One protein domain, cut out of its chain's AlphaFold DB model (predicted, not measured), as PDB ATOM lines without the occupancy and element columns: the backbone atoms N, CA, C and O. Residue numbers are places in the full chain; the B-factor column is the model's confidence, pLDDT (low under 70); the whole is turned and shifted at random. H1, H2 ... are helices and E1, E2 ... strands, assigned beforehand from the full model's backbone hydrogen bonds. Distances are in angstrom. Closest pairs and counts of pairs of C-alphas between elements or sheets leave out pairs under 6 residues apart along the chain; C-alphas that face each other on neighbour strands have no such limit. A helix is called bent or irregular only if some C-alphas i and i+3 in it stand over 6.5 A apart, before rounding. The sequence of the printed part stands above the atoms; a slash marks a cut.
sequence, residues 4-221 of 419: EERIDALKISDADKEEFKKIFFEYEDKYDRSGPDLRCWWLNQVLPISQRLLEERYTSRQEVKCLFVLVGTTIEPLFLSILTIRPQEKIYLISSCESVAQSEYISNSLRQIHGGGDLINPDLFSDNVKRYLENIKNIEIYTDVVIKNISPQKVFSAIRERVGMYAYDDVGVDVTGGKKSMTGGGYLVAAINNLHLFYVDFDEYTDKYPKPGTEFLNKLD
ATOM      1  N   GLU A   4      30.696  27.929   2.619       90.00
ATOM      2  CA  GLU A   4      29.576  27.014   2.850       90.00
ATOM      3  C   GLU A   4      30.069  25.685   3.431       90.00
ATOM      4  O   GLU A   4      29.528  25.218   4.431       90.00
ATOM      5  N   GLU A   5      31.164  25.143   2.892       90.12
ATOM      6  CA  GLU A   5      31.807  23.937   3.423       90.12
ATOM      7  C   GLU A   5      32.283  24.128   4.876       90.12
ATOM      8  O   GLU A   5      32.175  23.203   5.684       90.12
ATOM      9  N   ARG A   6      32.773  25.324   5.243       89.31
ATOM     10  CA  ARG A   6      33.171  25.635   6.633       89.31
ATOM     11  C   ARG A   6      31.976  25.681   7.569       89.31
ATOM     12  O   ARG A   6      32.057  25.145   8.669       89.31
ATOM     13  N   ILE A   7      30.879  26.309   7.144       90.31
ATOM     14  CA  ILE A   7      29.636  26.351   7.926       90.31
ATOM     15  C   ILE A   7      29.114  24.928   8.135       90.31
ATOM     16  O   ILE A   7      28.764  24.557   9.256       90.31
ATOM     17  N   ASP A   8      29.125  24.103   7.089       91.94
ATOM     18  CA  ASP A   8      28.658  22.719   7.165       91.94
ATOM     19  C   ASP A   8      29.534  21.850   8.084       91.94
ATOM     20  O   ASP A   8      29.016  20.938   8.739       91.94
ATOM     21  N   ALA A   9      30.826  22.175   8.208       89.88
ATOM     22  CA  ALA A   9      31.761  21.528   9.127       89.88
ATOM     23  C   ALA A   9      31.577  21.929  10.606       89.88
ATOM     24  O   ALA A   9      32.079  21.225  11.489       89.88
ATOM     25  N   LEU A  10      30.849  23.015  10.907       86.44
ATOM     26  CA  LEU A  10      30.594  23.433  12.288       86.44
ATOM     27  C   LEU A  10      29.773  22.387  13.054       86.44
ATOM     28  O   LEU A  10      28.784  21.836  12.562       86.44
ATOM     29  N   LYS A  11      30.134  22.174  14.322       87.81
ATOM     30  CA  LYS A  11      29.413  21.290  15.254       87.81
ATOM     31  C   LYS A  11      28.228  22.010  15.916       87.81
ATOM     32  O   LYS A  11      28.174  22.132  17.137       87.81
ATOM     33  N   ILE A  12      27.305  22.509  15.097       85.00
ATOM     34  CA  ILE A  12      26.062  23.199  15.496       85.00
ATOM     35  C   ILE A  12      24.849  22.559  14.803       85.00
ATOM     36  O   ILE A  12      25.026  21.666  13.971       85.00
ATOM     37  N   SER A  13      23.626  22.976  15.153       89.12
ATOM     38  CA  SER A  13      22.417  22.406  14.548       89.12
ATOM     39  C   SER A  13      22.284  22.791  13.069       89.12
ATOM     40  O   SER A  13      22.776  23.836  12.647       89.12
ATOM     41  N   ASP A  14      21.593  21.969  12.273       91.69
ATOM     42  CA  ASP A  14      21.352  22.288  10.856       91.69
ATOM     43  C   ASP A  14      20.530  23.575  10.686       91.69
ATOM     44  O   ASP A  14      20.739  24.322   9.735       91.69
ATOM     45  N   ALA A  15      19.646  23.882  11.643       89.25
ATOM     46  CA  ALA A  15      18.910  25.144  11.665       89.25
ATOM     47  C   ALA A  15      19.856  26.350  11.811       89.25
ATOM     48  O   ALA A  15      19.730  27.309  11.052       89.25
ATOM     49  N   ASP A  16      20.841  26.268  12.713       86.81
ATOM     50  CA  ASP A  16      21.835  27.333  12.907       86.81
ATOM     51  C   ASP A  16      22.733  27.496  11.669       86.81
ATOM     52  O   ASP A  16      23.082  28.612  11.291       86.81
ATOM     53  N   LYS A  17      23.095  26.393  10.998       91.25
ATOM     54  CA  LYS A  17      23.883  26.436   9.751       91.25
ATOM     55  C   LYS A  17      23.147  27.180   8.645       91.25
ATOM     56  O   LYS A  17      23.739  28.029   7.978       91.25
ATOM     57  N   GLU A  18      21.865  26.881   8.454       92.12
ATOM     58  CA  GLU A  18      21.039  27.565   7.457       92.12
ATOM     59  C   GLU A  18      20.812  29.037   7.821       92.12
ATOM     60  O   GLU A  18      20.871  29.907   6.947       92.12
ATOM     61  N   GLU A  19      20.649  29.351   9.109       90.12
ATOM     62  CA  GLU A  19      20.605  30.733   9.587       90.12
ATOM     63  C   GLU A  19      21.916  31.479   9.298       90.12
ATOM     64  O   GLU A  19      21.885  32.599   8.782       90.12
ATOM     65  N   PHE A  20      23.072  30.852   9.525       91.56
ATOM     66  CA  PHE A  20      24.374  31.458   9.241       91.56
ATOM     67  C   PHE A  20      24.555  31.755   7.750       91.56
ATOM     68  O   PHE A  20      24.955  32.865   7.386       91.56
ATOM     69  N   LYS A  21      24.218  30.798   6.874       92.75
ATOM     70  CA  LYS A  21      24.248  30.994   5.413       92.75
ATOM     71  C   LYS A  21      23.351  32.161   4.998       92.75
ATOM     72  O   LYS A  21      23.769  33.014   4.213       92.75
ATOM     73  N   LYS A  22      22.144  32.235   5.567       92.25
ATOM     74  CA  LYS A  22      21.195  33.324   5.316       92.25
ATOM     75  C   LYS A  22      21.751  34.682   5.752       92.25
ATOM     76  O   LYS A  22      21.648  35.637   4.989       92.25
ATOM     77  N   ILE A  23      22.364  34.774   6.934       90.94
ATOM     78  CA  ILE A  23      22.952  36.024   7.441       90.94
ATOM     79  C   ILE A  23      24.070  36.520   6.516       90.94
ATOM     80  O   ILE A  23      24.085  37.698   6.164       90.94
ATOM     81  N   PHE A  24      24.974  35.649   6.062       90.44
ATOM     82  CA  PHE A  24      26.019  36.069   5.122       90.44
ATOM     83  C   PHE A  24      25.449  36.547   3.784       90.44
ATOM     84  O   PHE A  24      25.874  37.587   3.283       90.44
ATOM     85  N   PHE A  25      24.451  35.845   3.242       88.19
ATOM     86  CA  PHE A  25      23.772  36.264   2.015       88.19
ATOM     87  C   PHE A  25      23.084  37.631   2.176       88.19
ATOM     88  O   PHE A  25      23.228  38.511   1.329       88.19
ATOM     89  N   GLU A  26      22.380  37.849   3.292       88.75
ATOM     90  CA  GLU A  26      21.766  39.144   3.598       88.75
ATOM     91  C   GLU A  26      22.795  40.269   3.733       88.75
ATOM     92  O   GLU A  26      22.509  41.406   3.357       88.75
ATOM     93  N   TYR A  27      23.975  39.986   4.289       86.69
ATOM     94  CA  TYR A  27      25.030  40.988   4.387       86.69
ATOM     95  C   TYR A  27      25.537  41.409   3.012       86.69
ATOM     96  O   TYR A  27      25.690  42.602   2.760       86.69
ATOM     97  N   GLU A  28      25.780  40.440   2.131       84.00
ATOM     98  CA  GLU A  28      26.268  40.688   0.774       84.00
ATOM     99  C   GLU A  28      25.276  41.545  -0.028       84.00
ATOM    100  O   GLU A  28      25.698  42.495  -0.686       84.00
ATOM    101  N   ASP A  29      23.966  41.302   0.106       82.25
ATOM    102  CA  ASP A  29      22.921  42.134  -0.520       82.25
ATOM    103  C   ASP A  29      22.871  43.563   0.057       82.25
ATOM    104  O   ASP A  29      22.638  44.546  -0.655       82.25
ATOM    105  N   LYS A  30      23.120  43.708   1.364       80.81
ATOM    106  CA  LYS A  30      23.107  45.009   2.050       80.81
ATOM    107  C   LYS A  30      24.408  45.799   1.879       80.81
ATOM    108  O   LYS A  30      24.393  47.007   2.123       80.81
ATOM    109  N   TYR A  31      25.508  45.167   1.465       72.94
ATOM    110  CA  TYR A  31      26.848  45.765   1.467       72.94
ATOM    111  C   TYR A  31      26.936  47.054   0.635       72.94
ATOM    112  O   TYR A  31      27.496  48.058   1.083       72.94
ATOM    113  N   ASP A  32      26.292  47.079  -0.534       63.12
ATOM    114  CA  ASP A  32      26.254  48.249  -1.426       63.12
ATOM    115  C   ASP A  32      25.425  49.431  -0.857       63.12
ATOM    116  O   ASP A  32      25.412  50.520  -1.432       63.12
ATOM    117  N   ARG A  33      24.763  49.267   0.300       57.06
ATOM    118  CA  ARG A  33      23.935  50.286   0.982       57.06
ATOM    119  C   ARG A  33      24.598  50.835   2.254       57.06
ATOM    120  O   ARG A  33      23.917  51.121   3.238       57.06
ATOM    121  N   SER A  34      25.929  50.943   2.251       61.31
ATOM    122  CA  SER A  34      26.741  51.260   3.437       61.31
ATOM    123  C   SER A  34      26.272  52.503   4.224       61.31
ATOM    124  O   SER A  34      26.108  53.595   3.680       61.31
ATOM    125  N   GLY A  35      26.078  52.327   5.536       63.84
ATOM    126  CA  GLY A  35      25.649  53.347   6.499       63.84
ATOM    127  C   GLY A  35      25.893  52.889   7.949       63.84
ATOM    128  O   GLY A  35      26.308  51.747   8.159       63.84
ATOM    129  N   PRO A  36      25.690  53.744   8.972       62.53
ATOM    130  CA  PRO A  36      25.852  53.375  10.387       62.53
ATOM    131  C   PRO A  36      25.051  52.126  10.793       62.53
ATOM    132  O   PRO A  36      25.574  51.279  11.512       62.53
ATOM    133  N   ASP A  37      23.844  51.968  10.246       74.06
ATOM    134  CA  ASP A  37      22.956  50.835  10.530       74.06
ATOM    135  C   ASP A  37      23.545  49.496  10.064       74.06
ATOM    136  O   ASP A  37      23.406  48.483  10.748       74.06
ATOM    137  N   LEU A  38      24.276  49.493   8.942       81.19
ATOM    138  CA  LEU A  38      24.934  48.289   8.434       81.19
ATOM    139  C   LEU A  38      26.085  47.841   9.346       81.19
ATOM    140  O   LEU A  38      26.279  46.644   9.527       81.19
ATOM    141  N   ARG A  39      26.815  48.785   9.956       80.69
ATOM    142  CA  ARG A  39      27.912  48.472  10.891       80.69
ATOM    143  C   ARG A  39      27.393  47.840  12.177       80.69
ATOM    144  O   ARG A  39      27.901  46.802  12.589       80.69
ATOM    145  N   CYS A  40      26.350  48.419  12.771       80.00
ATOM    146  CA  CYS A  40      25.697  47.830  13.941       80.00
ATOM    147  C   CYS A  40      25.098  46.456  13.615       80.00
ATOM    148  O   CYS A  40      25.185  45.529  14.415       80.00
ATOM    149  N   TRP A  41      24.518  46.296  12.422       84.50
ATOM    150  CA  TRP A  41      24.005  45.005  11.978       84.50
ATOM    151  C   TRP A  41      25.128  43.972  11.792       84.50
ATOM    152  O   TRP A  41      24.995  42.849  12.273       84.50
ATOM    153  N   TRP A  42      26.258  44.347  11.183       87.25
ATOM    154  CA  TRP A  42      27.417  43.461  11.017       87.25
ATOM    155  C   TRP A  42      27.980  42.999  12.363       87.25
ATOM    156  O   TRP A  42      28.175  41.801  12.556       87.25
ATOM    157  N   LEU A  43      28.172  43.920  13.314       84.56
ATOM    158  CA  LEU A  43      28.650  43.597  14.662       84.56
ATOM    159  C   LEU A  43      27.735  42.616  15.401       84.56
ATOM    160  O   LEU A  43      28.216  41.756  16.135       84.56
ATOM    161  N   ASN A  44      26.425  42.739  15.200       83.62
ATOM    162  CA  ASN A  44      25.442  41.910  15.881       83.62
ATOM    163  C   ASN A  44      25.213  40.552  15.221       83.62
ATOM    164  O   ASN A  44      24.941  39.589  15.927       83.62
ATOM    165  N   GLN A  45      25.258  40.487  13.891       85.94
ATOM    166  CA  GLN A  45      24.812  39.310  13.142       85.94
ATOM    167  C   GLN A  45      25.979  38.562  12.501       85.94
ATOM    168  O   GLN A  45      26.044  37.342  12.576       85.94
ATOM    169  N   VAL A  46      26.924  39.280  11.894       89.62
ATOM    170  CA  VAL A  46      27.986  38.677  11.076       89.62
ATOM    171  C   VAL A  46      29.233  38.386  11.903       89.62
ATOM    172  O   VAL A  46      29.759  37.277  11.836       89.62
ATOM    173  N   LEU A  47      29.689  39.345  12.715       89.75
ATOM    174  CA  LEU A  47      30.902  39.209  13.526       89.75
ATOM    175  C   LEU A  47      30.917  37.933  14.387       89.75
ATOM    176  O   LEU A  47      31.938  37.246  14.354       89.75
ATOM    177  N   PRO A  48      29.846  37.564  15.121       88.19
ATOM    178  CA  PRO A  48      29.864  36.353  15.944       88.19
ATOM    179  C   PRO A  48      30.071  35.078  15.124       88.19
ATOM    180  O   PRO A  48      30.760  34.153  15.558       88.19
ATOM    181  N   ILE A  49      29.511  35.044  13.914       89.12
ATOM    182  CA  ILE A  49      29.599  33.903  13.008       89.12
ATOM    183  C   ILE A  49      30.992  33.831  12.382       89.12
ATOM    184  O   ILE A  49      31.636  32.785  12.463       89.12
ATOM    185  N   SER A  50      31.486  34.941  11.819       91.12
ATOM    186  CA  SER A  50      32.851  35.032  11.280       91.12
ATOM    187  C   SER A  50      33.880  34.645  12.341       91.12
ATOM    188  O   SER A  50      34.783  33.857  12.081       91.12
ATOM    189  N   GLN A  51      33.713  35.138  13.568       89.38
ATOM    190  CA  GLN A  51      34.600  34.828  14.681       89.38
ATOM    191  C   GLN A  51      34.584  33.327  15.020       89.38
ATOM    192  O   GLN A  51      35.649  32.744  15.228       89.38
ATOM    193  N   ARG A  52      33.413  32.680  15.035       87.75
ATOM    194  CA  ARG A  52      33.302  31.232  15.280       87.75
ATOM    195  C   ARG A  52      33.980  30.407  14.187       87.75
ATOM    196  O   ARG A  52      34.721  29.478  14.497       87.75
ATOM    197  N   LEU A  53      33.759  30.763  12.920       89.31
ATOM    198  CA  LEU A  53      34.429  30.125  11.782       89.31
ATOM    199  C   LEU A  53      35.953  30.282  11.873       89.31
ATOM    200  O   LEU A  53      36.699  29.361  11.543       89.31
ATOM    201  N   LEU A  54      36.411  31.432  12.366       87.88
ATOM    202  CA  LEU A  54      37.822  31.722  12.563       87.88
ATOM    203  C   LEU A  54      38.436  30.875  13.689       87.88
ATOM    204  O   LEU A  54      39.533  30.358  13.517       87.88
ATOM    205  N   GLU A  55      37.745  30.660  14.814       84.38
ATOM    206  CA  GLU A  55      38.250  29.781  15.885       84.38
ATOM    207  C   GLU A  55      38.433  28.333  15.448       84.38
ATOM    208  O   GLU A  55      39.420  27.711  15.827       84.38
ATOM    209  N   GLU A  56      37.526  27.798  14.634       82.94
ATOM    210  CA  GLU A  56      37.655  26.433  14.108       82.94
ATOM    211  C   GLU A  56      38.880  26.283  13.192       82.94
ATOM    212  O   GLU A  56      39.438  25.193  13.066       82.94
ATOM    213  N   ARG A  57      39.361  27.385  12.596       84.50
ATOM    214  CA  ARG A  57      40.597  27.401  11.800       84.50
ATOM    215  C   ARG A  57      41.865  27.362  12.658       84.50
ATOM    216  O   ARG A  57      42.889  26.878  12.180       84.50
ATOM    217  N   TYR A  58      41.828  27.847  13.902       80.31
ATOM    218  CA  TYR A  58      43.017  27.973  14.755       80.31
ATOM    219  C   TYR A  58      42.934  27.091  16.000       80.31
ATOM    220  O   TYR A  58      42.262  27.408  16.976       80.31
ATOM    221  N   THR A  59      43.721  26.013  16.020       62.91
ATOM    222  CA  THR A  59      43.833  25.128  17.194       62.91
ATOM    223  C   THR A  59      44.686  25.736  18.318       62.91
ATOM    224  O   THR A  59      44.501  25.403  19.487       62.91
ATOM    225  N   SER A  60      45.618  26.637  17.985       65.31
ATOM    226  CA  SER A  60      46.524  27.293  18.938       65.31
ATOM    227  C   SER A  60      46.209  28.779  19.072       65.31
ATOM    228  O   SER A  60      46.062  29.477  18.066       65.31
ATOM    229  N   ARG A  61      46.179  29.283  20.310       64.69
ATOM    230  CA  ARG A  61      45.986  30.713  20.575       64.69
ATOM    231  C   ARG A  61      47.240  31.517  20.220       64.69
ATOM    232  O   ARG A  61      48.354  31.058  20.453       64.69
ATOM    233  N   GLN A  62      47.037  32.725  19.703       70.25
ATOM    234  CA  GLN A  62      48.087  33.715  19.444       70.25
ATOM    235  C   GLN A  62      48.015  34.807  20.521       70.25
ATOM    236  O   GLN A  62      47.719  35.955  20.210       70.25
ATOM    237  N   GLU A  63      48.187  34.436  21.794       77.25
ATOM    238  CA  GLU A  63      48.036  35.388  22.902       77.25
ATOM    239  C   GLU A  63      49.262  36.296  23.015       77.25
ATOM    240  O   GLU A  63      50.400  35.835  23.025       77.25
ATOM    241  N   VAL A  64      49.003  37.594  23.137       93.50
ATOM    242  CA  VAL A  64      49.992  38.631  23.449       93.50
ATOM    243  C   VAL A  64      49.513  39.383  24.686       93.50
ATOM    244  O   VAL A  64      48.312  39.451  24.947       93.50
ATOM    245  N   LYS A  65      50.404  40.005  25.454       94.69
ATOM    246  CA  LYS A  65      49.965  40.907  26.534       94.69
ATOM    247  C   LYS A  65      49.513  42.244  25.978       94.69
ATOM    248  O   LYS A  65      48.510  42.802  26.425       94.69
ATOM    249  N   CYS A  66      50.231  42.737  24.974       96.56
ATOM    250  CA  CYS A  66      50.002  44.036  24.365       96.56
ATOM    251  C   CYS A  66      49.786  43.900  22.857       96.56
ATOM    252  O   CYS A  66      50.611  43.309  22.163       96.56
ATOM    253  N   LEU A  67      48.717  44.503  22.336       97.81
ATOM    254  CA  LEU A  67      48.433  44.550  20.902       97.81
ATOM    255  C   LEU A  67      48.360  45.997  20.403       97.81
ATOM    256  O   LEU A  67      47.557  46.796  20.882       97.81
ATOM    257  N   PHE A  68      49.174  46.328  19.407       98.31
ATOM    258  CA  PHE A  68      49.071  47.567  18.643       98.31
ATOM    259  C   PHE A  68      48.241  47.307  17.391       98.31
ATOM    260  O   PHE A  68      48.623  46.474  16.578       98.31
ATOM    261  N   VAL A  69      47.135  48.020  17.206       98.38
ATOM    262  CA  VAL A  69      46.247  47.854  16.047       98.38
ATOM    263  C   VAL A  69      46.266  49.135  15.230       98.38
ATOM    264  O   VAL A  69      45.915  50.206  15.731       98.38
ATOM    265  N   LEU A  70      46.679  49.044  13.967       98.25
ATOM    266  CA  LEU A  70      46.591  50.172  13.046       98.25
ATOM    267  C   LEU A  70      45.142  50.350  12.593       98.25
ATOM    268  O   LEU A  70      44.555  49.455  11.991       98.25
ATOM    269  N   VAL A  71      44.560  51.519  12.853       97.19
ATOM    270  CA  VAL A  71      43.144  51.775  12.580       97.19
ATOM    271  C   VAL A  71      42.973  52.542  11.275       97.19
ATOM    272  O   VAL A  71      43.475  53.658  11.104       97.19
ATOM    273  N   GLY A  72      42.256  51.922  10.338       93.06
ATOM    274  CA  GLY A  72      41.867  52.503   9.053       93.06
ATOM    275  C   GLY A  72      40.405  52.941   9.029       93.06
ATOM    276  O   GLY A  72      39.800  53.210  10.063       93.06
ATOM    277  N   THR A  73      39.836  53.015   7.828       89.00
ATOM    278  CA  THR A  73      38.413  53.329   7.619       89.00
ATOM    279  C   THR A  73      37.507  52.112   7.797       89.00
ATOM    280  O   THR A  73      36.355  52.276   8.191       89.00
ATOM    281  N   THR A  74      38.033  50.919   7.518       88.75
ATOM    282  CA  THR A  74      37.360  49.621   7.668       88.75
ATOM    283  C   THR A  74      37.730  49.037   9.027       88.75
ATOM    284  O   THR A  74      38.912  48.955   9.362       88.75
ATOM    285  N   ILE A  75      36.725  48.684   9.826       90.31
ATOM    286  CA  ILE A  75      36.879  48.308  11.244       90.31
ATOM    287  C   ILE A  75      36.596  46.828  11.488       90.31
ATOM    288  O   ILE A  75      37.091  46.250  12.448       90.31
ATOM    289  N   GLU A  76      35.824  46.220  10.598       89.94
ATOM    290  CA  GLU A  76      35.358  44.842  10.623       89.94
ATOM    291  C   GLU A  76      36.513  43.849  10.852       89.94
ATOM    292  O   GLU A  76      36.472  43.105  11.838       89.94
ATOM    293  N   PRO A  77      37.609  43.871  10.067       92.25
ATOM    294  CA  PRO A  77      38.690  42.917  10.276       92.25
ATOM    295  C   PRO A  77      39.522  43.222  11.536       92.25
ATOM    296  O   PRO A  77      40.183  42.326  12.051       92.25
ATOM    297  N   LEU A  78      39.442  44.440  12.092       94.75
ATOM    298  CA  LEU A  78      40.117  44.797  13.349       94.75
ATOM    299  C   LEU A  78      39.400  44.209  14.569       94.75
ATOM    300  O   LEU A  78      40.040  43.839  15.548       94.75
ATOM    301  N   PHE A  79      38.071  44.078  14.523       92.81
ATOM    302  CA  PHE A  79      37.358  43.312  15.548       92.81
ATOM    303  C   PHE A  79      37.764  41.843  15.499       92.81
ATOM    304  O   PHE A  79      38.067  41.257  16.536       92.81
ATOM    305  N   LEU A  80      37.818  41.258  14.301       91.25
ATOM    306  CA  LEU A  80      38.228  39.866  14.134       91.25
ATOM    307  C   LEU A  80      39.650  39.630  14.645       91.25
ATOM    308  O   LEU A  80      39.867  38.665  15.379       91.25
ATOM    309  N   SER A  81      40.598  40.518  14.338       92.69
ATOM    310  CA  SER A  81      41.967  40.393  14.842       92.69
ATOM    311  C   SER A  81      42.019  40.468  16.368       92.69
ATOM    312  O   SER A  81      42.561  39.559  16.994       92.69
ATOM    313  N   ILE A  82      41.379  41.464  16.990       93.69
ATOM    314  CA  ILE A  82      41.365  41.632  18.452       93.69
ATOM    315  C   ILE A  82      40.740  40.416  19.147       93.69
ATOM    316  O   ILE A  82      41.298  39.914  20.123       93.69
ATOM    317  N   LEU A  83      39.602  39.918  18.654       90.62
ATOM    318  CA  LEU A  83      38.888  38.785  19.262       90.62
ATOM    319  C   LEU A  83      39.593  37.437  19.060       90.62
ATOM    320  O   LEU A  83      39.359  36.500  19.831       90.62
ATOM    321  N   THR A  84      40.456  37.343  18.048       90.12
ATOM    322  CA  THR A  84      41.230  36.133  17.737       90.12
ATOM    323  C   THR A  84      42.569  36.119  18.461       90.12
ATOM    324  O   THR A  84      42.927  35.107  19.059       90.12
ATOM    325  N   ILE A  85      43.284  37.248  18.454       92.00
ATOM    326  CA  ILE A  85      44.570  37.429  19.141       92.00
ATOM    327  C   ILE A  85      44.370  37.423  20.661       92.00
ATOM    328  O   ILE A  85      45.163  36.833  21.386       92.00
ATOM    329  N   ARG A  86      43.288  38.043  21.151       91.75
ATOM    330  CA  ARG A  86      42.943  38.119  22.581       91.75
ATOM    331  C   ARG A  86      44.069  38.695  23.447       91.75
ATOM    332  O   ARG A  86      44.571  38.000  24.333       91.75
ATOM    333  N   PRO A  87      44.485  39.952  23.202       94.38
ATOM    334  CA  PRO A  87      45.454  40.623  24.059       94.38
ATOM    335  C   PRO A  87      45.040  40.557  25.534       94.38
ATOM    336  O   PRO A  87      43.858  40.662  25.837       94.38
ATOM    337  N   GLN A  88      45.990  40.375  26.450       92.94
ATOM    338  CA  GLN A  88      45.672  40.122  27.864       92.94
ATOM    339  C   GLN A  88      45.640  41.382  28.737       92.94
ATOM    340  O   GLN A  88      44.918  41.413  29.730       92.94
ATOM    341  N   GLU A  89      46.416  42.412  28.392       94.31
ATOM    342  CA  GLU A  89      46.594  43.591  29.248       94.31
ATOM    343  C   GLU A  89      46.198  44.883  28.541       94.31
ATOM    344  O   GLU A  89      45.459  45.691  29.107       94.31
ATOM    345  N   LYS A  90      46.690  45.108  27.313       96.06
ATOM    346  CA  LYS A  90      46.553  46.412  26.648       96.06
ATOM    347  C   LYS A  90      46.324  46.328  25.149       96.06
ATOM    348  O   LYS A  90      46.915  45.503  24.452       96.06
ATOM    349  N   ILE A  91      45.519  47.264  24.655       97.31
ATOM    350  CA  ILE A  91      45.265  47.486  23.232       97.31
ATOM    351  C   ILE A  91      45.553  48.949  22.908       97.31
ATOM    352  O   ILE A  91      44.923  49.850  23.457       97.31
ATOM    353  N   TYR A  92      46.476  49.190  21.983       97.94
ATOM    354  CA  TYR A  92      46.758  50.520  21.454       97.94
ATOM    355  C   TYR A  92      46.144  50.655  20.064       97.94
ATOM    356  O   TYR A  92      46.648  50.080  19.100       97.94
ATOM    357  N   LEU A  93      45.070  51.436  19.954       98.12
ATOM    358  CA  LEU A  93      44.439  51.775  18.684       98.12
ATOM    359  C   LEU A  93      45.154  52.994  18.089       98.12
ATOM    360  O   LEU A  93      44.996  54.120  18.561       98.12
ATOM    361  N   ILE A  94      45.982  52.756  17.070       97.69
ATOM    362  CA  ILE A  94      46.799  53.790  16.427       97.69
ATOM    363  C   ILE A  94      46.064  54.305  15.203       97.69
ATOM    364  O   ILE A  94      45.922  53.594  14.207       97.69
ATOM    365  N   SER A  95      45.646  55.562  15.248       96.88
ATOM    366  CA  SER A  95      44.805  56.161  14.217       96.88
ATOM    367  C   SER A  95      45.458  57.359  13.547       96.88
ATOM    368  O   SER A  95      46.430  57.937  14.038       96.88
ATOM    369  N   SER A  96      44.927  57.744  12.392       95.38
ATOM    370  CA  SER A  96      45.114  59.093  11.873       95.38
ATOM    371  C   SER A  96      43.998  60.005  12.373       95.38
ATOM    372  O   SER A  96      42.996  59.545  12.919       95.38
ATOM    373  N   CYS A  97      44.110  61.307  12.105       92.75
ATOM    374  CA  CYS A  97      42.990  62.228  12.317       92.75
ATOM    375  C   CYS A  97      41.700  61.795  11.596       92.75
ATOM    376  O   CYS A  97      40.618  62.170  12.030       92.75
ATOM    377  N   GLU A  98      41.797  61.036  10.501       92.56
ATOM    378  CA  GLU A  98      40.633  60.587   9.725       92.56
ATOM    379  C   GLU A  98      40.026  59.293  10.281       92.56
ATOM    380  O   GLU A  98      38.862  59.019  10.006       92.56
ATOM    381  N   SER A  99      40.798  58.503  11.043       94.75
ATOM    382  CA  SER A  99      40.367  57.221  11.618       94.75
ATOM    383  C   SER A  99      40.188  57.238  13.143       94.75
ATOM    384  O   SER A  99      40.006  56.194  13.779       94.75
ATOM    385  N   VAL A 100      40.229  58.423  13.765       95.12
ATOM    386  CA  VAL A 100      40.055  58.571  15.219       95.12
ATOM    387  C   VAL A 100      38.660  58.134  15.670       95.12
ATOM    388  O   VAL A 100      38.540  57.374  16.628       95.12
ATOM    389  N   ALA A 101      37.619  58.497  14.911       94.38
ATOM    390  CA  ALA A 101      36.241  58.101  15.198       94.38
ATOM    391  C   ALA A 101      36.067  56.572  15.160       94.38
ATOM    392  O   ALA A 101      35.324  56.007  15.956       94.38
ATOM    393  N   GLN A 102      36.786  55.882  14.269       94.62
ATOM    394  CA  GLN A 102      36.808  54.421  14.190       94.62
ATOM    395  C   GLN A 102      37.474  53.807  15.423       94.62
ATOM    396  O   GLN A 102      36.995  52.799  15.929       94.62
ATOM    397  N   SER A 103      38.536  54.426  15.942       95.56
ATOM    398  CA  SER A 103      39.212  53.946  17.158       95.56
ATOM    399  C   SER A 103      38.323  54.083  18.389       95.56
ATOM    400  O   SER A 103      38.209  53.151  19.184       95.56
ATOM    401  N   GLU A 104      37.642  55.222  18.522       93.94
ATOM    402  CA  GLU A 104      36.649  55.440  19.576       93.94
ATOM    403  C   GLU A 104      35.483  54.458  19.447       93.94
ATOM    404  O   GLU A 104      35.076  53.856  20.438       93.94
ATOM    405  N   TYR A 105      34.988  54.233  18.227       91.69
ATOM    406  CA  TYR A 105      33.917  53.276  17.969       91.69
ATOM    407  C   TYR A 105      34.314  51.842  18.341       91.69
ATOM    408  O   TYR A 105      33.538  51.164  19.012       91.69
ATOM    409  N   ILE A 106      35.520  51.390  17.974       92.38
ATOM    410  CA  ILE A 106      36.040  50.069  18.361       92.38
ATOM    411  C   ILE A 106      36.136  49.965  19.886       92.38
ATOM    412  O   ILE A 106      35.578  49.038  20.468       92.38
ATOM    413  N   SER A 107      36.781  50.936  20.542       92.44
ATOM    414  CA  SER A 107      36.931  50.959  22.004       92.44
ATOM    415  C   SER A 107      35.578  50.916  22.721       92.44
ATOM    416  O   SER A 107      35.376  50.102  23.622       92.44
ATOM    417  N   ASN A 108      34.617  51.734  22.284       89.19
ATOM    418  CA  ASN A 108      33.278  51.776  22.865       89.19
ATOM    419  C   ASN A 108      32.515  50.469  22.637       89.19
ATOM    420  O   ASN A 108      31.929  49.945  23.579       89.19
ATOM    421  N   SER A 109      32.562  49.912  21.425       86.75
ATOM    422  CA  SER A 109      31.864  48.662  21.094       86.75
ATOM    423  C   SER A 109      32.411  47.484  21.900       86.75
ATOM    424  O   SER A 109      31.635  46.714  22.454       86.75
ATOM    425  N   LEU A 110      33.738  47.386  22.052       86.56
ATOM    426  CA  LEU A 110      34.379  46.362  22.885       86.56
ATOM    427  C   LEU A 110      34.011  46.501  24.371       86.56
ATOM    428  O   LEU A 110      33.879  45.502  25.069       86.56
ATOM    429  N   ARG A 111      33.815  47.730  24.870       81.94
ATOM    430  CA  ARG A 111      33.438  47.984  26.274       81.94
ATOM    431  C   ARG A 111      31.943  47.794  26.555       81.94
ATOM    432  O   ARG A 111      31.585  47.494  27.691       81.94
ATOM    433  N   GLN A 112      31.066  47.967  25.565       75.00
ATOM    434  CA  GLN A 112      29.604  47.970  25.753       75.00
ATOM    435  C   GLN A 112      28.951  46.582  25.836       75.00
ATOM    436  O   GLN A 112      27.728  46.474  25.887       75.00
ATOM    437  N   ILE A 113      29.738  45.518  25.946       63.34
ATOM    438  CA  ILE A 113      29.249  44.145  25.802       63.34
ATOM    439  C   ILE A 113      28.352  43.690  26.970       63.34
ATOM    440  O   ILE A 113      27.622  42.717  26.820       63.34
ATOM    441  N   HIS A 114      28.324  44.393  28.112       47.66
ATOM    442  CA  HIS A 114      27.538  43.996  29.299       47.66
ATOM    443  C   HIS A 114      26.701  45.119  29.949       47.66
ATOM    444  O   HIS A 114      26.398  45.073  31.139       47.66
ATOM    445  N   GLY A 115      26.288  46.127  29.175       42.25
ATOM    446  CA  GLY A 115      25.449  47.233  29.668       42.25
ATOM    447  C   GLY A 115      23.974  47.205  29.251       42.25
ATOM    448  O   GLY A 115      23.270  48.168  29.534       42.25
ATOM    449  N   GLY A 116      23.513  46.169  28.538       42.84
ATOM    450  CA  GLY A 116      22.223  46.221  27.835       42.84
ATOM    451  C   GLY A 116      22.235  47.173  26.630       42.84
ATOM    452  O   GLY A 116      21.205  47.744  26.294       42.84
ATOM    453  N   GLY A 117      23.407  47.393  26.021       48.81
ATOM    454  CA  GLY A 117      23.542  48.149  24.777       48.81
ATOM    455  C   GLY A 117      23.395  47.240  23.556       48.81
ATOM    456  O   GLY A 117      24.023  46.188  23.491       48.81
ATOM    457  N   ASP A 118      22.610  47.675  22.573       53.59
ATOM    458  CA  ASP A 118      22.186  46.914  21.384       53.59
ATOM    459  C   ASP A 118      23.281  46.674  20.314       53.59
ATOM    460  O   ASP A 118      22.966  46.370  19.163       53.59
ATOM    461  N   LEU A 119      24.570  46.880  20.614       60.03
ATOM    462  CA  LEU A 119      25.613  46.966  19.573       60.03
ATOM    463  C   LEU A 119      26.327  45.648  19.244       60.03
ATOM    464  O   LEU A 119      26.767  45.489  18.106       60.03
ATOM    465  N   ILE A 120      26.469  44.734  20.209       67.75
ATOM    466  CA  ILE A 120      27.051  43.400  19.998       67.75
ATOM    467  C   ILE A 120      26.208  42.383  20.766       67.75
ATOM    468  O   ILE A 120      26.151  42.451  21.991       67.75
ATOM    469  N   ASN A 121      25.610  41.417  20.065       69.25
ATOM    470  CA  ASN A 121      24.891  40.302  20.672       69.25
ATOM    471  C   ASN A 121      25.887  39.214  21.127       69.25
ATOM    472  O   ASN A 121      26.405  38.475  20.280       69.25
ATOM    473  N   PRO A 122      26.170  39.074  22.438       70.12
ATOM    474  CA  PRO A 122      27.177  38.137  22.925       70.12
ATOM    475  C   PRO A 122      26.752  36.682  22.709       70.12
ATOM    476  O   PRO A 122      27.612  35.813  22.589       70.12
ATOM    477  N   ASP A 123      25.448  36.403  22.639       73.25
ATOM    478  CA  ASP A 123      24.899  35.045  22.670       73.25
ATOM    479  C   ASP A 123      25.282  34.206  21.451       73.25
ATOM    480  O   ASP A 123      25.420  32.984  21.568       73.25
ATOM    481  N   LEU A 124      25.547  34.861  20.319       74.44
ATOM    482  CA  LEU A 124      25.947  34.214  19.071       74.44
ATOM    483  C   LEU A 124      27.439  33.821  19.043       74.44
ATOM    484  O   LEU A 124      27.837  32.956  18.253       74.44
ATOM    485  N   PHE A 125      28.271  34.385  19.926       80.00
ATOM    486  CA  PHE A 125      29.689  34.027  20.022       80.00
ATOM    487  C   PHE A 125      29.896  32.647  20.657       80.00
ATOM    488  O   PHE A 125      29.024  32.104  21.343       80.00
ATOM    489  N   SER A 126      31.079  32.072  20.446       76.62
ATOM    490  CA  SER A 126      31.513  30.896  21.201       76.62
ATOM    491  C   SER A 126      31.692  31.226  22.689       76.62
ATOM    492  O   SER A 126      31.958  32.372  23.063       76.62
ATOM    493  N   ASP A 127      31.630  30.213  23.555       81.44
ATOM    494  CA  ASP A 127      31.863  30.389  24.996       81.44
ATOM    495  C   ASP A 127      33.248  30.974  25.306       81.44
ATOM    496  O   ASP A 127      33.421  31.714  26.275       81.44
ATOM    497  N   ASN A 128      34.244  30.672  24.471       79.00
ATOM    498  CA  ASN A 128      35.591  31.207  24.627       79.00
ATOM    499  C   ASN A 128      35.632  32.714  24.382       79.00
ATOM    500  O   ASN A 128      36.243  33.438  25.169       79.00
ATOM    501  N   VAL A 129      34.976  33.196  23.323       83.06
ATOM    502  CA  VAL A 129      34.911  34.635  23.068       83.06
ATOM    503  C   VAL A 129      33.994  35.339  24.041       83.06
ATOM    504  O   VAL A 129      34.391  36.389  24.526       83.06
ATOM    505  N   LYS A 130      32.871  34.747  24.453       83.31
ATOM    506  CA  LYS A 130      32.053  35.291  25.550       83.31
ATOM    507  C   LYS A 130      32.900  35.570  26.795       83.31
ATOM    508  O   LYS A 130      32.943  36.704  27.261       83.31
ATOM    509  N   ARG A 131      33.683  34.586  27.255       83.31
ATOM    510  CA  ARG A 131      34.605  34.755  28.397       83.31
ATOM    511  C   ARG A 131      35.675  35.817  28.155       83.31
ATOM    512  O   ARG A 131      36.047  36.539  29.076       83.31
ATOM    513  N   TYR A 132      36.214  35.905  26.941       84.06
ATOM    514  CA  TYR A 132      37.178  36.955  26.611       84.06
ATOM    515  C   TYR A 132      36.530  38.344  26.677       84.06
ATOM    516  O   TYR A 132      37.079  39.252  27.295       84.06
ATOM    517  N   LEU A 133      35.331  38.491  26.118       83.88
ATOM    518  CA  LEU A 133      34.567  39.731  26.146       83.88
ATOM    519  C   LEU A 133      34.155  40.129  27.571       83.88
ATOM    520  O   LEU A 133      34.181  41.307  27.904       83.88
ATOM    521  N   GLU A 134      33.858  39.176  28.455       82.19
ATOM    522  CA  GLU A 134      33.635  39.449  29.884       82.19
ATOM    523  C   GLU A 134      34.887  40.016  30.577       82.19
ATOM    524  O   GLU A 134      34.788  40.850  31.485       82.19
ATOM    525  N   ASN A 135      36.072  39.572  30.144       83.56
ATOM    526  CA  ASN A 135      37.363  39.990  30.685       83.56
ATOM    527  C   ASN A 135      37.914  41.265  30.036       83.56
ATOM    528  O   ASN A 135      38.766  41.916  30.639       83.56
ATOM    529  N   ILE A 136      37.401  41.677  28.871       84.50
ATOM    530  CA  ILE A 136      37.899  42.847  28.131       84.50
ATOM    531  C   ILE A 136      37.789  44.156  28.919       84.50
ATOM    532  O   ILE A 136      38.537  45.097  28.682       84.50
ATOM    533  N   LYS A 137      36.902  44.206  29.920       79.38
ATOM    534  CA  LYS A 137      36.781  45.330  30.860       79.38
ATOM    535  C   LYS A 137      38.051  45.582  31.680       79.38
ATOM    536  O   LYS A 137      38.266  46.707  32.121       79.38
ATOM    537  N   ASN A 138      38.858  44.544  31.890       87.06
ATOM    538  CA  ASN A 138      40.119  44.614  32.623       87.06
ATOM    539  C   ASN A 138      41.301  44.956  31.700       87.06
ATOM    540  O   ASN A 138      42.412  45.129  32.189       87.06
ATOM    541  N   ILE A 139      41.065  45.046  30.387       91.44
ATOM    542  CA  ILE A 139      42.068  45.392  29.383       91.44
ATOM    543  C   ILE A 139      42.041  46.906  29.163       91.44
ATOM    544  O   ILE A 139      40.991  47.515  28.928       91.44
ATOM    545  N   GLU A 140      43.209  47.538  29.210       94.56
ATOM    546  CA  GLU A 140      43.327  48.967  28.937       94.56
ATOM    547  C   GLU A 140      43.347  49.213  27.422       94.56
ATOM    548  O   GLU A 140      44.281  48.825  26.721       94.56
ATOM    549  N   ILE A 141      42.314  49.884  26.908       95.56
ATOM    550  CA  ILE A 141      42.222  50.279  25.496       95.56
ATOM    551  C   ILE A 141      42.547  51.768  25.362       95.56
ATOM    552  O   ILE A 141      41.812  52.607  25.891       95.56
ATOM    553  N   TYR A 142      43.614  52.073  24.628       96.38
ATOM    554  CA  TYR A 142      44.130  53.415  24.364       96.38
ATOM    555  C   TYR A 142      43.740  53.879  22.957       96.38
ATOM    556  O   TYR A 142      44.039  53.200  21.975       96.38
ATOM    557  N   THR A 143      43.100  55.047  22.857       95.38
ATOM    558  CA  THR A 143      42.662  55.669  21.588       95.38
ATOM    559  C   THR A 143      43.308  57.031  21.330       95.38
ATOM    560  O   THR A 143      43.032  57.676  20.322       95.38
ATOM    561  N   ASP A 144      44.166  57.486  22.239       91.31
ATOM    562  CA  ASP A 144      44.821  58.795  22.229       91.31
ATOM    563  C   ASP A 144      46.054  58.852  21.309       91.31
ATOM    564  O   ASP A 144      46.623  59.922  21.074       91.31
ATOM    565  N   VAL A 145      46.455  57.718  20.726       92.50
ATOM    566  CA  VAL A 145      47.596  57.618  19.806       92.50
ATOM    567  C   VAL A 145      47.189  58.038  18.387       92.50
ATOM    568  O   VAL A 145      47.087  57.221  17.471       92.50
ATOM    569  N   VAL A 146      46.967  59.344  18.203       95.31
ATOM    570  CA  VAL A 146      46.536  59.941  16.926       95.31
ATOM    571  C   VAL A 146      47.710  60.568  16.166       95.31
ATOM    572  O   VAL A 146      48.345  61.528  16.613       95.31
ATOM    573  N   ILE A 147      47.975  60.080  14.954       94.38
ATOM    574  CA  ILE A 147      49.067  60.538  14.090       94.38
ATOM    575  C   ILE A 147      48.563  61.604  13.106       94.38
ATOM    576  O   ILE A 147      47.963  61.293  12.077       94.38
ATOM    577  N   LYS A 148      48.853  62.882  13.392       90.06
ATOM    578  CA  LYS A 148      48.366  64.022  12.582       90.06
ATOM    579  C   LYS A 148      48.933  64.086  11.158       90.06
ATOM    580  O   LYS A 148      48.177  64.199  10.203       90.06
ATOM    581  N   ASN A 149      50.259  63.984  11.006       90.62
ATOM    582  CA  ASN A 149      50.912  63.980   9.685       90.62
ATOM    583  C   ASN A 149      51.460  62.581   9.425       90.62
ATOM    584  O   ASN A 149      52.594  62.289   9.809       90.62
ATOM    585  N   ILE A 150      50.622  61.718   8.860       92.31
ATOM    586  CA  ILE A 150      50.897  60.289   8.712       92.31
ATOM    587  C   ILE A 150      52.175  60.070   7.899       92.31
ATOM    588  O   ILE A 150      52.254  60.435   6.728       92.31
ATOM    589  N   SER A 151      53.150  59.407   8.510       94.62
ATOM    590  CA  SER A 151      54.327  58.879   7.829       94.62
ATOM    591  C   SER A 151      54.786  57.592   8.521       94.62
ATOM    592  O   SER A 151      54.527  57.435   9.722       94.62
ATOM    593  N   PRO A 152      55.493  56.689   7.815       96.75
ATOM    594  CA  PRO A 152      56.014  55.466   8.424       96.75
ATOM    595  C   PRO A 152      56.865  55.742   9.666       96.75
ATOM    596  O   PRO A 152      56.741  55.041  10.662       96.75
ATOM    597  N   GLN A 153      57.670  56.811   9.648       96.75
ATOM    598  CA  GLN A 153      58.552  57.183  10.758       96.75
ATOM    599  C   GLN A 153      57.768  57.553  12.020       96.75
ATOM    600  O   GLN A 153      58.161  57.167  13.114       96.75
ATOM    601  N   LYS A 154      56.650  58.281  11.888       96.69
ATOM    602  CA  LYS A 154      55.844  58.664  13.056       96.69
ATOM    603  C   LYS A 154      55.129  57.474  13.674       96.69
ATOM    604  O   LYS A 154      55.065  57.386  14.895       96.69
ATOM    605  N   VAL A 155      54.622  56.562  12.844       97.00
ATOM    606  CA  VAL A 155      54.008  55.318  13.329       97.00
ATOM    607  C   VAL A 155      55.055  54.435  14.002       97.00
ATOM    608  O   VAL A 155      54.835  53.981  15.121       97.00
ATOM    609  N   PHE A 156      56.221  54.277  13.371       97.12
ATOM    610  CA  PHE A 156      57.354  53.554  13.939       97.12
ATOM    611  C   PHE A 156      57.734  54.095  15.324       97.12
ATOM    612  O   PHE A 156      57.808  53.321  16.274       97.12
ATOM    613  N   SER A 157      57.928  55.413  15.465       95.25
ATOM    614  CA  SER A 157      58.269  56.024  16.756       95.25
ATOM    615  C   SER A 157      57.165  55.839  17.796       95.25
ATOM    616  O   SER A 157      57.460  55.432  18.915       95.25
ATOM    617  N   ALA A 158      55.898  56.061  17.426       95.06
ATOM    618  CA  ALA A 158      54.770  55.948  18.351       95.06
ATOM    619  C   ALA A 158      54.627  54.540  18.953       95.06
ATOM    620  O   ALA A 158      54.329  54.408  20.144       95.06
ATOM    621  N   ILE A 159      54.859  53.501  18.143       96.38
ATOM    622  CA  ILE A 159      54.877  52.110  18.608       96.38
ATOM    623  C   ILE A 159      56.145  51.853  19.425       96.38
ATOM    624  O   ILE A 159      56.056  51.407  20.566       96.38
ATOM    625  N   ARG A 160      57.328  52.182  18.888       95.12
ATOM    626  CA  ARG A 160      58.624  51.882  19.520       95.12
ATOM    627  C   ARG A 160      58.753  52.459  20.929       95.12
ATOM    628  O   ARG A 160      59.276  51.781  21.808       95.12
ATOM    629  N   GLU A 161      58.267  53.678  21.151       93.06
ATOM    630  CA  GLU A 161      58.273  54.332  22.468       93.06
ATOM    631  C   GLU A 161      57.497  53.540  23.531       93.06
ATOM    632  O   GLU A 161      57.851  53.583  24.706       93.06
ATOM    633  N   ARG A 162      56.466  52.789  23.126       93.56
ATOM    634  CA  ARG A 162      55.623  51.978  24.017       93.56
ATOM    635  C   ARG A 162      56.101  50.533  24.118       93.56
ATOM    636  O   ARG A 162      55.997  49.935  25.181       93.56
ATOM    637  N   VAL A 163      56.659  49.984  23.037       92.25
ATOM    638  CA  VAL A 163      57.210  48.616  23.003       92.25
ATOM    639  C   VAL A 163      58.283  48.412  24.070       92.25
ATOM    640  O   VAL A 163      58.329  47.350  24.677       92.25
ATOM    641  N   GLY A 164      59.098  49.433  24.365       85.88
ATOM    642  CA  GLY A 164      60.148  49.358  25.391       85.88
ATOM    643  C   GLY A 164      59.664  49.063  26.821       85.88
ATOM    644  O   GLY A 164      60.494  48.895  27.708       85.88
ATOM    645  N   MET A 165      58.349  49.008  27.053       87.38
ATOM    646  CA  MET A 165      57.734  48.690  28.345       87.38
ATOM    647  C   MET A 165      57.402  47.195  28.513       87.38
ATOM    648  O   MET A 165      56.980  46.799  29.597       87.38
ATOM    649  N   TYR A 166      57.580  46.375  27.470       91.44
ATOM    650  CA  TYR A 166      57.173  44.964  27.441       91.44
ATOM    651  C   TYR A 166      58.311  44.059  26.955       91.44
ATOM    652  O   TYR A 166      59.236  44.506  26.274       91.44
ATOM    653  N   ALA A 167      58.224  42.765  27.275       90.50
ATOM    654  CA  ALA A 167      59.025  41.752  26.594       90.50
ATOM    655  C   ALA A 167      58.553  41.628  25.135       90.50
ATOM    656  O   ALA A 167      57.356  41.679  24.872       90.50
ATOM    657  N   TYR A 168      59.475  41.475  24.185       91.19
ATOM    658  CA  TYR A 168      59.142  41.513  22.753       91.19
ATOM    659  C   TYR A 168      58.213  40.374  22.309       91.19
ATOM    660  O   TYR A 168      57.304  40.622  21.520       91.19
ATOM    661  N   ASP A 169      58.358  39.183  22.898       90.88
ATOM    662  CA  ASP A 169      57.486  38.028  22.631       90.88
ATOM    663  C   ASP A 169      56.042  38.236  23.126       90.88
ATOM    664  O   ASP A 169      55.121  37.570  22.663       90.88
ATOM    665  N   ASP A 170      55.818  39.193  24.033       94.88
ATOM    666  CA  ASP A 170      54.496  39.519  24.579       94.88
ATOM    667  C   ASP A 170      53.761  40.598  23.757       94.88
ATOM    668  O   ASP A 170      52.697  41.077  24.172       94.88
ATOM    669  N   VAL A 171      54.319  41.034  22.621       97.06
ATOM    670  CA  VAL A 171      53.811  42.173  21.846       97.06
ATOM    671  C   VAL A 171      53.400  41.765  20.435       97.06
ATOM    672  O   VAL A 171      54.193  41.236  19.658       97.06
ATOM    673  N   GLY A 172      52.163  42.111  20.079       97.25
ATOM    674  CA  GLY A 172      51.619  42.010  18.731       97.25
ATOM    675  C   GLY A 172      51.457  43.368  18.051       97.25
ATOM    676  O   GLY A 172      51.105  44.359  18.693       97.25
ATOM    677  N   VAL A 173      51.646  43.408  16.735       98.12
ATOM    678  CA  VAL A 173      51.299  44.534  15.864       98.12
ATOM    679  C   VAL A 173      50.387  44.016  14.759       98.12
ATOM    680  O   VAL A 173      50.802  43.198  13.948       98.12
ATOM    681  N   ASP A 174      49.156  44.505  14.711       97.88
ATOM    682  CA  ASP A 174      48.204  44.234  13.641       97.88
ATOM    683  C   ASP A 174      48.229  45.367  12.606       97.88
ATOM    684  O   ASP A 174      47.879  46.518  12.895       97.88
ATOM    685  N   VAL A 175      48.650  45.021  11.389       97.38
ATOM    686  CA  VAL A 175      48.784  45.941  10.254       97.38
ATOM    687  C   VAL A 175      47.645  45.828   9.234       97.38
ATOM    688  O   VAL A 175      47.748  46.389   8.143       97.38
ATOM    689  N   THR A 176      46.561  45.132   9.586       95.69
ATOM    690  CA  THR A 176      45.348  44.969   8.764       95.69
ATOM    691  C   THR A 176      44.743  46.303   8.345       95.69
ATOM    692  O   THR A 176      44.335  46.477   7.198       95.69
ATOM    693  N   GLY A 177      44.679  47.253   9.278       91.69
ATOM    694  CA  GLY A 177      44.125  48.576   9.035       91.69
ATOM    695  C   GLY A 177      45.181  49.658   8.811       91.69
ATOM    696  O   GLY A 177      46.389  49.432   8.731       91.69
ATOM    697  N   GLY A 178      44.692  50.893   8.738       92.25
ATOM    698  CA  GLY A 178      45.500  52.086   8.512       92.25
ATOM    699  C   GLY A 178      45.829  52.332   7.038       92.25
ATOM    700  O   GLY A 178      45.540  51.541   6.142       92.25
ATOM    701  N   LYS A 179      46.424  53.494   6.763       93.44
ATOM    702  CA  LYS A 179      46.957  53.792   5.426       93.44
ATOM    703  C   LYS A 179      48.240  52.995   5.193       93.44
ATOM    704  O   LYS A 179      48.971  52.731   6.140       93.44
ATOM    705  N   LYS A 180      48.609  52.768   3.927       94.75
ATOM    706  CA  LYS A 180      49.866  52.085   3.541       94.75
ATOM    707  C   LYS A 180      51.113  52.638   4.248       94.75
ATOM    708  O   LYS A 180      52.010  51.888   4.614       94.75
ATOM    709  N   SER A 181      51.169  53.953   4.467       94.44
ATOM    710  CA  SER A 181      52.253  54.595   5.219       94.44
ATOM    711  C   SER A 181      52.280  54.196   6.697       94.44
ATOM    712  O   SER A 181      53.360  54.082   7.267       94.44
ATOM    713  N   MET A 182      51.124  53.955   7.316       96.88
ATOM    714  CA  MET A 182      51.033  53.414   8.672       96.88
ATOM    715  C   MET A 182      51.459  51.953   8.699       96.88
ATOM    716  O   MET A 182      52.328  51.607   9.494       96.88
ATOM    717  N   THR A 183      50.918  51.137   7.788       96.75
ATOM    718  CA  THR A 183      51.268  49.718   7.626       96.75
ATOM    719  C   THR A 183      52.779  49.544   7.500       96.75
ATOM    720  O   THR A 183      53.362  48.757   8.235       96.75
ATOM    721  N   GLY A 184      53.450  50.346   6.662       96.94
ATOM    722  CA  GLY A 184      54.910  50.301   6.526       96.94
ATOM    723  C   GLY A 184      55.664  50.637   7.820       96.94
ATOM    724  O   GLY A 184      56.681  50.015   8.114       96.94
ATOM    725  N   GLY A 185      55.166  51.586   8.620       97.25
ATOM    726  CA  GLY A 185      55.752  51.917   9.924       97.25
ATOM    727  C   GLY A 185      55.548  50.818  10.971       97.25
ATOM    728  O   GLY A 185      56.496  50.468  11.671       97.25
ATOM    729  N   GLY A 186      54.334  50.258  11.043       97.56
ATOM    730  CA  GLY A 186      53.979  49.150  11.938       97.56
ATOM    731  C   GLY A 186      54.725  47.858  11.607       97.56
ATOM    732  O   GLY A 186      55.279  47.213  12.492       97.56
ATOM    733  N   TYR A 187      54.839  47.540  10.319       97.31
ATOM    734  CA  TYR A 187      55.639  46.420   9.840       97.31
ATOM    735  C   TYR A 187      57.109  46.574  10.242       97.31
ATOM    736  O   TYR A 187      57.707  45.660  10.801       97.31
ATOM    737  N   LEU A 188      57.701  47.748   9.990       96.44
ATOM    738  CA  LEU A 188      59.124  47.974  10.232       96.44
ATOM    739  C   LEU A 188      59.487  47.881  11.719       96.44
ATOM    740  O   LEU A 188      60.536  47.336  12.058       96.44
ATOM    741  N   VAL A 189      58.640  48.404  12.614       96.44
ATOM    742  CA  VAL A 189      58.884  48.294  14.061       96.44
ATOM    743  C   VAL A 189      58.733  46.857  14.547       96.44
ATOM    744  O   VAL A 189      59.556  46.428  15.353       96.44
ATOM    745  N   ALA A 190      57.762  46.102  14.023       96.62
ATOM    746  CA  ALA A 190      57.619  44.687  14.344       96.62
ATOM    747  C   ALA A 190      58.840  43.886  13.871       96.62
ATOM    748  O   ALA A 190      59.460  43.198  14.676       96.62
ATOM    749  N   ALA A 191      59.256  44.065  12.615       95.06
ATOM    750  CA  ALA A 191      60.380  43.346  12.022       95.06
ATOM    751  C   ALA A 191      61.718  43.622  12.736       95.06
ATOM    752  O   ALA A 191      62.472  42.698  13.027       95.06
ATOM    753  N   ILE A 192      62.020  44.886  13.058       93.25
ATOM    754  CA  ILE A 192      63.295  45.250  13.700       93.25
ATOM    755  C   ILE A 192      63.365  44.786  15.163       93.25
ATOM    756  O   ILE A 192      64.449  44.462  15.639       93.25
ATOM    757  N   ASN A 193      62.240  44.769  15.885       92.62
ATOM    758  CA  ASN A 193      62.206  44.377  17.303       92.62
ATOM    759  C   ASN A 193      61.745  42.925  17.511       92.62
ATOM    760  O   ASN A 193      61.528  42.520  18.646       92.62
ATOM    761  N   ASN A 194      61.593  42.156  16.432       92.94
ATOM    762  CA  ASN A 194      61.092  40.785  16.437       92.94
ATOM    763  C   ASN A 194      59.751  40.587  17.170       92.94
ATOM    764  O   ASN A 194      59.578  39.647  17.939       92.94
ATOM    765  N   LEU A 195      58.806  41.502  16.951       95.56
ATOM    766  CA  LEU A 195      57.463  41.430  17.536       95.56
ATOM    767  C   LEU A 195      56.566  40.515  16.699       95.56
ATOM    768  O   LEU A 195      56.803  40.321  15.505       95.56
ATOM    769  N   HIS A 196      55.479  40.013  17.285       96.19
ATOM    770  CA  HIS A 196      54.468  39.301  16.509       96.19
ATOM    771  C   HIS A 196      53.772  40.259  15.540       96.19
ATOM    772  O   HIS A 196      53.242  41.291  15.945       96.19
ATOM    773  N   LEU A 197      53.768  39.921  14.253       96.50
ATOM    774  CA  LEU A 197      53.155  40.729  13.209       96.50
ATOM    775  C   LEU A 197      51.921  40.013  12.666       96.50
ATOM    776  O   LEU A 197      52.015  38.873  12.216       96.50
ATOM    777  N   PHE A 198      50.776  40.684  12.697       96.56
ATOM    778  CA  PHE A 198      49.491  40.124  12.309       96.56
ATOM    779  C   PHE A 198      48.859  40.886  11.143       96.56
ATOM    780  O   PHE A 198      49.008  42.104  11.022       96.56
ATOM    781  N   TYR A 199      48.138  40.154  10.298       95.44
ATOM    782  CA  TYR A 199      47.340  40.688   9.199       95.44
ATOM    783  C   TYR A 199      46.128  39.784   8.954       95.44
ATOM    784  O   TYR A 199      46.282  38.570   8.861       95.44
ATOM    785  N   VAL A 200      44.930  40.350   8.844       94.00
ATOM    786  CA  VAL A 200      43.720  39.613   8.472       94.00
ATOM    787  C   VAL A 200      43.543  39.667   6.961       94.00
ATOM    788  O   VAL A 200      43.463  40.749   6.380       94.00
ATOM    789  N   ASP A 201      43.457  38.490   6.350       93.19
ATOM    790  CA  ASP A 201      43.181  38.288   4.927       93.19
ATOM    791  C   ASP A 201      41.906  37.443   4.752       93.19
ATOM    792  O   ASP A 201      41.289  37.022   5.733       93.19
ATOM    793  N   PHE A 202      41.490  37.213   3.510       92.56
ATOM    794  CA  PHE A 202      40.247  36.547   3.138       92.56
ATOM    795  C   PHE A 202      40.519  35.535   2.026       92.56
ATOM    796  O   PHE A 202      41.242  35.833   1.078       92.56
ATOM    797  N   ASP A 203      39.952  34.331   2.115       91.38
ATOM    798  CA  ASP A 203      40.133  33.335   1.047       91.38
ATOM    799  C   ASP A 203      39.262  33.632  -0.180       91.38
ATOM    800  O   ASP A 203      39.585  33.202  -1.287       91.38
ATOM    801  N   GLU A 204      38.146  34.343   0.005       90.81
ATOM    802  CA  GLU A 204      37.228  34.670  -1.080       90.81
ATOM    803  C   GLU A 204      36.947  36.167  -1.158       90.81
ATOM    804  O   GLU A 204      36.676  36.851  -0.168       90.81
ATOM    805  N   TYR A 205      36.917  36.652  -2.395       88.12
ATOM    806  CA  TYR A 205      36.558  38.015  -2.739       88.12
ATOM    807  C   TYR A 205      35.403  37.990  -3.740       88.12
ATOM    808  O   TYR A 205      35.343  37.146  -4.634       88.12
ATOM    809  N   THR A 206      34.468  38.918  -3.579       82.62
ATOM    810  CA  THR A 206      33.614  39.368  -4.686       82.62
ATOM    811  C   THR A 206      34.434  40.288  -5.598       82.62
ATOM    812  O   THR A 206      35.538  40.696  -5.236       82.62
ATOM    813  N   ASP A 207      33.882  40.705  -6.739       80.06
ATOM    814  CA  ASP A 207      34.558  41.647  -7.650       80.06
ATOM    815  C   ASP A 207      34.940  42.991  -6.994       80.06
ATOM    816  O   ASP A 207      35.723  43.758  -7.556       80.06
ATOM    817  N   LYS A 208      34.380  43.307  -5.816       74.88
ATOM    818  CA  LYS A 208      34.592  44.586  -5.126       74.88
ATOM    819  C   LYS A 208      35.069  44.460  -3.679       74.88
ATOM    820  O   LYS A 208      35.788  45.343  -3.215       74.88
ATOM    821  N   TYR A 209      34.661  43.416  -2.957       80.00
ATOM    822  CA  TYR A 209      34.816  43.325  -1.501       80.00
ATOM    823  C   TYR A 209      35.102  41.896  -1.028       80.00
ATOM    824  O   TYR A 209      34.633  40.948  -1.663       80.00
ATOM    825  N   PRO A 210      35.826  41.717   0.088       86.94
ATOM    826  CA  PRO A 210      36.020  40.400   0.684       86.94
ATOM    827  C   PRO A 210      34.693  39.778   1.132       86.94
ATOM    828  O   PRO A 210      33.806  40.484   1.619       86.94
ATOM    829  N   LYS A 211      34.564  38.453   1.005       88.50
ATOM    830  CA  LYS A 211      33.397  37.729   1.523       88.50
ATOM    831  C   LYS A 211      33.566  37.449   3.019       88.50
ATOM    832  O   LYS A 211      34.524  36.769   3.398       88.50
ATOM    833  N   PRO A 212      32.638  37.887   3.883       87.69
ATOM    834  CA  PRO A 212      32.691  37.526   5.294       87.69
ATOM    835  C   PRO A 212      32.481  36.025   5.494       87.69
ATOM    836  O   PRO A 212      31.822  35.368   4.683       87.69
ATOM    837  N   GLY A 213      33.037  35.496   6.578       88.44
ATOM    838  CA  GLY A 213      33.109  34.067   6.875       88.44
ATOM    839  C   GLY A 213      34.297  33.363   6.209       88.44
ATOM    840  O   GLY A 213      34.472  32.154   6.380       88.44
ATOM    841  N   THR A 214      35.113  34.094   5.442       91.62
ATOM    842  CA  THR A 214      36.319  33.568   4.776       91.62
ATOM    843  C   THR A 214      37.614  34.151   5.325       91.62
ATOM    844  O   THR A 214      38.686  33.894   4.778       91.62
ATOM    845  N   GLU A 215      37.523  34.905   6.418       92.31
ATOM    846  CA  GLU A 215      38.647  35.581   7.049       92.31
ATOM    847  C   GLU A 215      39.669  34.589   7.609       92.31
ATOM    848  O   GLU A 215      39.339  33.472   8.026       92.31
ATOM    849  N   PHE A 216      40.927  35.019   7.658       92.31
ATOM    850  CA  PHE A 216      41.990  34.340   8.379       92.31
ATOM    851  C   PHE A 216      43.042  35.306   8.900       92.31
ATOM    852  O   PHE A 216      43.414  36.276   8.248       92.31
ATOM    853  N   LEU A 217      43.526  35.027  10.106       92.81
ATOM    854  CA  LEU A 217      44.615  35.744  10.746       92.81
ATOM    855  C   LEU A 217      45.966  35.163  10.304       92.81
ATOM    856  O   LEU A 217      46.354  34.060  10.699       92.81
ATOM    857  N   ASN A 218      46.716  35.923   9.523       92.44
ATOM    858  CA  ASN A 218      48.104  35.618   9.218       92.44
ATOM    859  C   ASN A 218      49.009  36.160  10.314       92.44
ATOM    860  O   ASN A 218      48.971  37.353  10.621       92.44
ATOM    861  N   LYS A 219      49.864  35.294  10.859       93.38
ATOM    862  CA  LYS A 219      51.086  35.726  11.535       93.38
ATOM    863  C   LYS A 219      52.166  35.816  10.464       93.38
ATOM    864  O   LYS A 219      52.531  34.798   9.891       93.38
ATOM    865  N   LEU A 220      52.589  37.030  10.140       93.12
ATOM    866  CA  LEU A 220      53.572  37.259   9.091       93.12
ATOM    867  C   LEU A 220      54.963  36.932   9.619       93.12
ATOM    868  O   LEU A 220      55.373  37.450  10.661       93.12
ATOM    869  N   ASP A 221      55.691  36.103   8.879       92.50
ATOM    870  CA  ASP A 221      57.077  35.805   9.205       92.50
ATOM    871  C   ASP A 221      57.957  37.034   8.998       92.50
ATOM    872  O   ASP A 221      57.733  37.857   8.106       92.50
TER     873      ASP A 221
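This is residues 4 to 221 of the 419 residues of an uncharacterized protein of Chlorobaculum sp. 24CR (UniProt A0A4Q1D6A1). A twisted six-stranded sheet has H7 and H8 over one face and H4 and H5 over the other. At one end H1, H2 and the first arm of bent H3 lie away from the sheet, while H3's second arm packs on H4. The printed part has 218 residues, with eight named helices and six named strands in the order H1 H2 H3 E1 H4 E2 H5 H6 E3 H7 E4 H8 E5 E6. The mixed sheet runs E3 E2 E1 E4 E5 E6; the class is mixed, and the whole is compact, with a radius of gyration of the C-alphas of 16.9 A and spans of 50 by 36 by 34 A.

H1, residues 4 to 9, begins at C-alpha 4 (29.576, 27.014, 2.850). H2, residues 14 to 31, measures 25.9 A from first to last C-alpha. H3, residues 36 to 57, is one helix by its hydrogen bonds but bent: C-alphas 44 and 47 are 6.5 A apart, and arms H3a (36 to 44) and H3b (47 to 57) stand at a steep tilt of 42 degrees. E1 is residues 66 to 70, H4 76 to 85 and E2 90 to 96. H5, residues 100 to 114, measures 23.8 A and is irregular, C-alphas 111 and 114 being 7.7 A apart; H6, 127 to 138, is only just irregular, with 6.7 A between C-alphas 134 and 137. E3 is residues 140 to 142, H7 152 to 163, E4 171 to 174, H8 180 to 193, E5 196 to 202 and E6 215 to 219, ending at C-alpha 219 (51.086, 35.726, 11.535).

E1 and E4 are parallel, with N 68 and O 172 within hydrogen-bond range at 2.8 A; hairpin E5 and E6 is antiparallel, with N 199 and O 218 at 2.9 A. H7 and H8 touch, closest at the C-alphas of Pro 152 and Gly 185, 3.9 A. On the opposite face, H5's height over the sheet is 10.0 A. H5 touches H6, closest at the C-alphas of Arg 111 and Lys 137, 6.3 A. Every O i to N i+4 pair is within range in H1, H2, H3a, H3b, H4 and H8, but 9 of 11 in H5, 6 of 8 in H6 and 7 of 8 in H7.

The C-alphas farthest apart, of Asp 14 and Asn 149, are 51.1 A apart. The printed part has no cut; links H5 to H6 and E5 to E6 are long. Mean pLDDT of the printed part is 87.8, under 70 at residues 32 to 36, 59 to 61 and 113 to 121.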